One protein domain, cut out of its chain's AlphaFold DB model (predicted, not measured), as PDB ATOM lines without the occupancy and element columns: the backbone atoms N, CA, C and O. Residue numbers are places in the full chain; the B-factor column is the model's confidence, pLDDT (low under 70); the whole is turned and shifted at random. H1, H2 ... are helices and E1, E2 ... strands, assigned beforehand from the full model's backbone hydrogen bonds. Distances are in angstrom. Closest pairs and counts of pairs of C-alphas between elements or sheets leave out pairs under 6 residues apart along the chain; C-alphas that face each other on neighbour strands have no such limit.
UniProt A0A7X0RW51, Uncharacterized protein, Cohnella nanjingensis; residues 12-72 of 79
ATOM      1  N   LEU A  12      44.657   4.667  -6.341       92.56
ATOM      2  CA  LEU A  12      45.466   5.869  -6.135       92.56
ATOM      3  C   LEU A  12      46.073   6.379  -7.446       92.56
ATOM      4  O   LEU A  12      46.026   7.578  -7.713       92.56
ATOM      5  N   GLU A  13      46.610   5.485  -8.276       92.12
ATOM      6  CA  GLU A  13      47.116   5.845  -9.604       92.12
ATOM      7  C   GLU A  13      45.991   6.384 -10.485       92.12
ATOM      8  O   GLU A  13      46.155   7.435 -11.101       92.12
ATOM      9  N   ALA A  14      44.820   5.742 -10.472       91.38
ATOM     10  CA  ALA A  14      43.641   6.226 -11.182       91.38
ATOM     11  C   ALA A  14      43.215   7.627 -10.704       91.38
ATOM     12  O   ALA A  14      42.863   8.481 -11.518       91.38
ATOM     13  N   CYS A  15      43.284   7.891  -9.394       92.88
ATOM     14  CA  CYS A  15      42.963   9.198  -8.821       92.88
ATOM     15  C   CYS A  15      43.955  10.273  -9.291       92.88
ATOM     16  O   CYS A  15      43.537  11.340  -9.740       92.88
ATOM     17  N   ASN A  16      45.255   9.966  -9.268       93.56
ATOM     18  CA  ASN A  16      46.316  10.878  -9.706       93.56
ATOM     19  C   ASN A  16      46.266  11.156 -11.218       93.56
ATOM     20  O   ASN A  16      46.461  12.294 -11.646       93.56
ATOM     21  N   VAL A  17      45.980  10.136 -12.036       92.19
ATOM     22  CA  VAL A  17      45.777  10.296 -13.486       92.19
ATOM     23  C   VAL A  17      44.542  11.148 -13.757       92.19
ATOM     24  O   VAL A  17      44.596  12.033 -14.604       92.19
ATOM     25  N   GLY A  18      43.450  10.925 -13.021       91.75
ATOM     26  CA  GLY A  18      42.248  11.748 -13.117       91.75
ATOM     27  C   GLY A  18      42.530  13.218 -12.812       91.75
ATOM     28  O   GLY A  18      42.193  14.078 -13.617       91.75
ATOM     29  N   GLU A  19      43.206  13.513 -11.702       93.44
ATOM     30  CA  GLU A  19      43.641  14.874 -11.356       93.44
ATOM     31  C   GLU A  19      44.509  15.505 -12.449       93.44
ATOM     32  O   GLU A  19      44.217  16.611 -12.901       93.44
ATOM     33  N   SER A  20      45.509  14.766 -12.941       93.56
ATOM     34  CA  SER A  20      46.384  15.228 -14.026       93.56
ATOM     35  C   SER A  20      45.614  15.481 -15.325       93.56
ATOM     36  O   SER A  20      45.932  16.405 -16.064       93.56
ATOM     37  N   PHE A  21      44.587  14.678 -15.614       92.19
ATOM     38  CA  PHE A  21      43.732  14.868 -16.780       92.19
ATOM     39  C   PHE A  21      42.929  16.168 -16.688       92.19
ATOM     40  O   PHE A  21      42.902  16.918 -17.661       92.19
ATOM     41  N   PHE A  22      42.297  16.449 -15.541       92.31
ATOM     42  CA  PHE A  22      41.553  17.697 -15.335       92.31
ATOM     43  C   PHE A  22      42.469  18.920 -15.497       92.31
ATOM     44  O   PHE A  22      42.132  19.831 -16.256       92.31
ATOM     45  N   ASP A  23      43.658  18.887 -14.889       92.75
ATOM     46  CA  ASP A  23      44.665  19.945 -15.033       92.75
ATOM     47  C   ASP A  23      45.096  20.136 -16.500       92.75
ATOM     48  O   ASP A  23      45.075  21.249 -17.027       92.75
ATOM     49  N   ALA A  24      45.372  19.039 -17.215       94.69
ATOM     50  CA  ALA A  24      45.801  19.073 -18.614       94.69
ATOM     51  C   ALA A  24      44.759  19.672 -19.575       94.69
ATOM     52  O   ALA A  24      45.132  20.237 -20.605       94.69
ATOM     53  N   ILE A  25      43.463  19.564 -19.261       92.19
ATOM     54  CA  ILE A  25      42.387  20.183 -20.052       92.19
ATOM     55  C   ILE A  25      42.004  21.587 -19.552       92.19
ATOM     56  O   ILE A  25      41.051  22.174 -20.065       92.19
ATOM     57  N   GLY A  26      42.723  22.129 -18.564       91.38
ATOM     58  CA  GLY A  26      42.452  23.441 -17.975       91.38
ATOM     59  C   GLY A  26      41.172  23.493 -17.135       91.38
ATOM     60  O   GLY A  26      40.579  24.562 -16.992       91.38
ATOM     61  N   ALA A  27      40.720  22.351 -16.613       90.06
ATOM     62  CA  ALA A  27      39.545  22.248 -15.761       90.06
ATOM     63  C   ALA A  27      39.950  21.993 -14.304       90.06
ATOM     64  O   ALA A  27      40.840  21.199 -14.015       90.06
ATOM     65  N   SER A  28      39.243  22.617 -13.364       89.75
ATOM     66  CA  SER A  28      39.436  22.355 -11.937       89.75
ATOM     67  C   SER A  28      38.453  21.295 -11.460       89.75
ATOM     68  O   SER A  28      37.257  21.384 -11.750       89.75
ATOM     69  N   ILE A  29      38.930  20.324 -10.683       91.69
ATOM     70  CA  ILE A  29      38.048  19.421  -9.937       91.69
ATOM     71  C   ILE A  29      37.310  20.252  -8.884       91.69
ATOM     72  O   ILE A  29      37.938  20.851  -8.013       91.69
ATOM     73  N   THR A  30      35.985  20.292  -8.969       90.12
ATOM     74  CA  THR A  30      35.126  21.022  -8.024       90.12
ATOM     75  C   THR A  30      34.556  20.099  -6.959       90.12
ATOM     76  O   THR A  30      34.395  20.514  -5.816       90.12
ATOM     77  N   THR A  31      34.293  18.843  -7.329       89.69
ATOM     78  CA  THR A  31      33.582  17.885  -6.484       89.69
ATOM     79  C   THR A  31      34.212  16.510  -6.638       89.69
ATOM     80  O   THR A  31      34.565  16.084  -7.741       89.69
ATOM     81  N   THR A  32      34.344  15.777  -5.537       94.00
ATOM     82  CA  THR A  32      34.758  14.371  -5.564       94.00
ATOM     83  C   THR A  32      33.848  13.548  -4.675       94.00
ATOM     84  O   THR A  32      33.206  14.076  -3.773       94.00
ATOM     85  N   GLY A  33      33.772  12.247  -4.916       94.00
ATOM     86  CA  GLY A  33      33.018  11.376  -4.029       94.00
ATOM     87  C   GLY A  33      33.284   9.910  -4.285       94.00
ATOM     88  O   GLY A  33      33.850   9.538  -5.314       94.00
ATOM     89  N   TYR A  34      32.868   9.079  -3.344       93.62
ATOM     90  CA  TYR A  34      33.076   7.639  -3.386       93.62
ATOM     91  C   TYR A  34      31.797   6.871  -3.110       93.62
ATOM     92  O   TYR A  34      30.830   7.411  -2.574       93.62
ATOM     93  N   TYR A  35      31.801   5.605  -3.511       90.44
ATOM     94  CA  TYR A  35      30.684   4.707  -3.277       90.44
ATOM     95  C   TYR A  35      30.894   3.906  -2.002       90.44
ATOM     96  O   TYR A  35      31.981   3.378  -1.765       90.44
ATOM     97  N   THR A  36      29.844   3.802  -1.199       88.38
ATOM     98  CA  THR A  36      29.786   2.909  -0.043       88.38
ATOM     99  C   THR A  36      28.579   1.994  -0.153       88.38
ATOM    100  O   THR A  36      27.578   2.339  -0.780       88.38
ATOM    101  N   TYR A  37      28.680   0.823   0.462       84.19
ATOM    102  CA  TYR A  37      27.578  -0.119   0.552       84.19
ATOM    103  C   TYR A  37      26.899   0.040   1.907       84.19
ATOM    104  O   TYR A  37      27.548  -0.070   2.950       84.19
ATOM    105  N   LYS A  38      25.589   0.269   1.895       80.06
ATOM    106  CA  LYS A  38      24.741   0.163   3.080       80.06
ATOM    107  C   LYS A  38      23.913  -1.105   2.984       80.06
ATOM    108  O   LYS A  38      23.417  -1.443   1.916       80.06
ATOM    109  N   ASN A  39      23.817  -1.812   4.100       81.31
ATOM    110  CA  ASN A  39      22.963  -2.978   4.240       81.31
ATOM    111  C   ASN A  39      21.943  -2.647   5.328       81.31
ATOM    112  O   ASN A  39      22.328  -2.485   6.489       81.31
ATOM    113  N   ASP A  40      20.691  -2.465   4.931       82.56
ATOM    114  CA  ASP A  40      19.557  -2.211   5.817       82.56
ATOM    115  C   ASP A  40      18.477  -3.294   5.638       82.56
ATOM    116  O   ASP A  40      18.712  -4.317   4.991       82.56
ATOM    117  N   GLU A  41      17.318  -3.125   6.279       82.31
ATOM    118  CA  GLU A  41      16.225  -4.107   6.220       82.31
ATOM    119  C   GLU A  41      15.654  -4.293   4.798       82.31
ATOM    120  O   GLU A  41      15.073  -5.344   4.520       82.31
ATOM    121  N   ASP A  42      15.871  -3.329   3.893       80.25
ATOM    122  CA  ASP A  42      15.358  -3.317   2.519       80.25
ATOM    123  C   ASP A  42      16.379  -3.839   1.485       80.25
ATOM    124  O   ASP A  42      16.011  -4.166   0.349       80.25
ATOM    125  N   GLY A  43      17.646  -4.005   1.880       80.75
ATOM    126  CA  GLY A  43      18.668  -4.717   1.114       80.75
ATOM    127  C   GLY A  43      20.013  -3.995   1.012       80.75
ATOM    128  O   GLY A  43      20.382  -3.153   1.828       80.75
ATOM    129  N   LEU A  44      20.799  -4.381  -0.002       81.75
ATOM    130  CA  LEU A  44      22.105  -3.779  -0.280       81.75
ATOM    131  C   LEU A  44      21.940  -2.556  -1.187       81.75
ATOM    132  O   LEU A  44      21.652  -2.690  -2.379       81.75
ATOM    133  N   HIS A  45      22.207  -1.377  -0.639       84.81
ATOM    134  CA  HIS A  45      22.169  -0.104  -1.346       84.81
ATOM    135  C   HIS A  45      23.575   0.457  -1.560       84.81
ATOM    136  O   HIS A  45      24.471   0.287  -0.731       84.81
ATOM    137  N   VAL A  46      23.770   1.129  -2.696       85.88
ATOM    138  CA  VAL A  46      25.003   1.857  -3.003       85.88
ATOM    139  C   VAL A  46      24.738   3.340  -2.807       85.88
ATOM    140  O   VAL A  46      23.975   3.937  -3.562       85.88
ATOM    141  N   ASP A  47      25.417   3.925  -1.830       89.56
ATOM    142  CA  ASP A  47      25.361   5.353  -1.553       89.56
ATOM    143  C   ASP A  47      26.581   6.059  -2.132       89.56
ATOM    144  O   ASP A  47      27.701   5.545  -2.084       89.56
ATOM    145  N   TRP A  48      26.365   7.267  -2.647       90.38
ATOM    146  CA  TRP A  48      27.437   8.169  -3.050       90.38
ATOM    147  C   TRP A  48      27.696   9.190  -1.943       90.38
ATOM    148  O   TRP A  48      26.784   9.897  -1.519       90.38
ATOM    149  N   ILE A  49      28.943   9.256  -1.481       94.31
ATOM    150  CA  ILE A  49      29.390  10.181  -0.441       94.31
ATOM    151  C   ILE A  49      30.315  11.213  -1.073       94.31
ATOM    152  O   ILE A  49      31.413  10.879  -1.526       94.31
ATOM    153  N   GLU A  50      29.871  12.464  -1.082       94.81
ATOM    154  CA  GLU A  50      30.691  13.604  -1.484       94.81
ATOM    155  C   GLU A  50      31.801  13.869  -0.459       94.81
ATOM    156  O   GLU A  50      31.606  13.743   0.753       94.81
ATOM    157  N   THR A  51      32.995  14.215  -0.935       94.81
ATOM    158  CA  THR A  51      34.153  14.508  -0.088       94.81
ATOM    159  C   THR A  51      35.166  15.405  -0.808       94.81
ATOM    160  O   THR A  51      35.052  15.659  -2.011       94.81
ATOM    161  N   SER A  52      36.175  15.896  -0.082       94.06
ATOM    162  CA  SER A  52      37.274  16.659  -0.679       94.06
ATOM    163  C   SER A  52      38.270  15.733  -1.387       94.06
ATOM    164  O   SER A  52      38.432  14.573  -1.009       94.06
ATOM    165  N   LEU A  53      39.012  16.248  -2.375       93.94
ATOM    166  CA  LEU A  53      40.040  15.460  -3.069       93.94
ATOM    167  C   LEU A  53      41.121  14.932  -2.105       93.94
ATOM    168  O   LEU A  53      41.607  13.813  -2.265       93.94
ATOM    169  N   SER A  54      41.478  15.721  -1.085       94.81
ATOM    170  CA  SER A  54      42.440  15.319  -0.052       94.81
ATOM    171  C   SER A  54      41.912  14.152   0.786       94.81
ATOM    172  O   SER A  54      42.621  13.166   0.998       94.81
ATOM    173  N   ASP A  55      40.657  14.233   1.227       95.94
ATOM    174  CA  ASP A  55      40.032  13.179   2.028       95.94
ATOM    175  C   ASP A  55      39.820  11.906   1.206       95.94
ATOM    176  O   ASP A  55      40.074  10.806   1.697       95.94
ATOM    177  N   LEU A  56      39.434  12.045  -0.067       95.31
ATOM    178  CA  LEU A  56      39.326  10.925  -0.993       95.31
ATOM    179  C   LEU A  56      40.664  10.186  -1.125       95.31
ATOM    180  O   LEU A  56      40.706   8.966  -0.971       95.31
ATOM    181  N   LYS A  57      41.765  10.911  -1.359       95.56
ATOM    182  CA  LYS A  57      43.110  10.321  -1.442       95.56
ATOM    183  C   LYS A  57      43.509   9.630  -0.141       95.56
ATOM    184  O   LYS A  57      44.035   8.520  -0.188       95.56
ATOM    185  N   SER A  58      43.217  10.240   1.008       96.56
ATOM    186  CA  SER A  58      43.463   9.633   2.323       96.56
ATOM    187  C   SER A  58      42.728   8.292   2.476       96.56
ATOM    188  O   SER A  58      43.341   7.286   2.835       96.56
ATOM    189  N   LYS A  59      41.445   8.244   2.095       95.25
ATOM    190  CA  LYS A  59      40.608   7.032   2.130       95.25
ATOM    191  C   LYS A  59      41.048   5.945   1.153       95.25
ATOM    192  O   LYS A  59      40.941   4.756   1.447       95.25
ATOM    193  N   ILE A  60      41.553   6.341  -0.011       94.38
ATOM    194  CA  ILE A  60      42.146   5.411  -0.974       94.38
ATOM    195  C   ILE A  60      43.421   4.788  -0.386       94.38
ATOM    196  O   ILE A  60      43.595   3.570  -0.439       94.38
ATOM    197  N   VAL A  61      44.293   5.600   0.222       95.50
ATOM    198  CA  VAL A  61      45.532   5.127   0.864       95.50
ATOM    199  C   VAL A  61      45.235   4.188   2.036       95.50
ATOM    200  O   VAL A  61      45.909   3.167   2.181       95.50
ATOM    201  N   SER A  62      44.203   4.477   2.837       95.50
ATOM    202  CA  SER A  62      43.757   3.593   3.924       95.50
ATOM    203  C   SER A  62      42.994   2.351   3.443       95.50
ATOM    204  O   SER A  62      42.663   1.490   4.258       95.50
ATOM    205  N   LYS A  63      42.768   2.212   2.127       92.69
ATOM    206  CA  LYS A  63      42.001   1.130   1.487       92.69
ATOM    207  C   LYS A  63      40.534   1.063   1.926       92.69
ATOM    208  O   LYS A  63      39.886   0.037   1.739       92.69
ATOM    209  N   GLU A  64      39.998   2.153   2.470       91.44
ATOM    210  CA  GLU A  64      38.568   2.296   2.767       91.44
ATOM    211  C   GLU A  64      37.733   2.435   1.490       91.44
ATOM    212  O   GLU A  64      36.547   2.116   1.486       91.44
ATOM    213  N   VAL A  65      38.344   2.935   0.413       90.56
ATOM    214  CA  VAL A  65      37.669   3.259  -0.845       90.56
ATOM    215  C   VAL A  65      38.472   2.748  -2.032       90.56
ATOM    216  O   VAL A  65      39.661   3.032  -2.168       90.56
ATOM    217  N   THR A  66      37.787   2.060  -2.942       88.56
ATOM    218  CA  THR A  66      38.339   1.635  -4.239       88.56
ATOM    219  C   THR A  66      37.555   2.184  -5.431       88.56
ATOM    220  O   THR A  66      38.098   2.251  -6.528       88.56
ATOM    221  N   ALA A  67      36.309   2.625  -5.222       89.44
ATOM    222  CA  ALA A  67      35.434   3.160  -6.259       89.44
ATOM    223  C   ALA A  67      35.064   4.621  -5.967       89.44
ATOM    224  O   ALA A  67      34.467   4.931  -4.934       89.44
ATOM    225  N   PHE A  68      35.398   5.518  -6.894       92.19
ATOM    226  CA  PHE A  68      35.221   6.960  -6.732       92.19
ATOM    227  C   PHE A  68      34.937   7.672  -8.056       92.19
ATOM    228  O   PHE A  68      35.028   7.084  -9.134       92.19
ATOM    229  N   ARG A  69      34.580   8.954  -7.966       92.12
ATOM    230  CA  ARG A  69      34.405   9.864  -9.101       92.12
ATOM    231  C   ARG A  69      35.009  11.233  -8.804       92.12
ATOM    232  O   ARG A  69      34.959  11.713  -7.672       92.12
ATOM    233  N   LEU A  70      35.541  11.849  -9.856       92.50
ATOM    234  CA  LEU A  70      36.037  13.223  -9.884       92.50
ATOM    235  C   LEU A  70      35.145  14.025 -10.837       92.50
ATOM    236  O   LEU A  70      34.869  13.561 -11.947       92.50
ATOM    237  N   TYR A  71      34.705  15.207 -10.418       89.56
ATOM    238  CA  TYR A  71      33.832  16.077 -11.197       89.56
ATOM    239  C   TYR A  71      34.422  17.480 -11.321       89.56
ATOM    240  O   TYR A  71      35.044  17.998 -10.395       89.56
ATOM    241  N   SER A  72      34.157  18.105 -12.463       87.19
ATOM    242  CA  SER A  72      34.297  19.544 -12.664       87.19
ATOM    243  C   SER A  72      32.921  20.073 -13.041       87.19
ATOM    244  O   SER A  72      32.450  19.867 -14.159       87.19
TER     245      SER A  72
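AT A GLANCE: This is residues 12 to 72 of the 79 residues of an uncharacterized protein of Cohnella nanjingensis (UniProt A0A7X0RW51). A long, two-stranded hairpin, E1 and E2, reaches out from a small head, where the short strand E3 joins it beside E1 and the helices H1 and H2 pack together. The hairpin makes the length, and its tip, residues 39 to 44, sticks out free. The 61 printed residues hold two named helices and three named strands in the order H1, E1, E2, H2, E3; the sheet runs E2, E1, E3, antiparallel, and the class is mixed, helices and strands. The whole is only just loose, close to compact, with a radius of gyration of the C-alphas of 13.1 A and spans of 45 by 22 by 15 A.

HOW THE PARTS SIT: E1, residues 31 to 40, is the inner strand, and forms a hairpin with E2, residues 43 to 51, at 156 degrees; N 36 and O 47 are within hydrogen-bond range at 2.9 A. On its other side is E3, residues 68 to 71, antiparallel at 145 degrees, with N 69 and O 33 2.8 A apart. H2, residues 53 to 61, is on the sheet at a height of 9.8 A, over E1 and slantwise to the strands, at 38 degrees to E1 on the local plane. The closest C-alphas of E1 and H2, those of Thr 32 and Leu 53, are 5.9 A apart. E2, H2 and E3 form a split strand-helix-strand unit, two strands running the same way with E1 between them; its crossover is right-handed. H1, residues 12 to 24, touches H2 with residues 12 to 15 alone, closest at the C-alphas of Leu 12 and Ile 60, 6.2 A, at a shallow tilt of 26 degrees, opposite ways. H1 is also on the sheet, with the C-alphas of Gly 18 and Leu 70 7.2 A apart. In H1 and H2 every O i to N i+4 pair is within hydrogen-bond range.

IN THESE COORDINATES: E1 measures 27.4 A from first to last C-alpha, E2 24.7 A, H1 18.2 A, H2 12.3 A and E3 10.2 A. H1 begins at C-alpha 12 (45.466, 5.869, -6.135), E1 ends at C-alpha 40 (19.557, -2.211, 5.817), and E3 ends at C-alpha 71 (33.832, 16.077, -11.197).

THE WHOLE: The two C-alphas farthest apart, those of Gly 26 and Glu 41, are 45.1 A apart. The printed part has no cut and no long link. Its mean pLDDT is 90.8, and no printed residue is under 70.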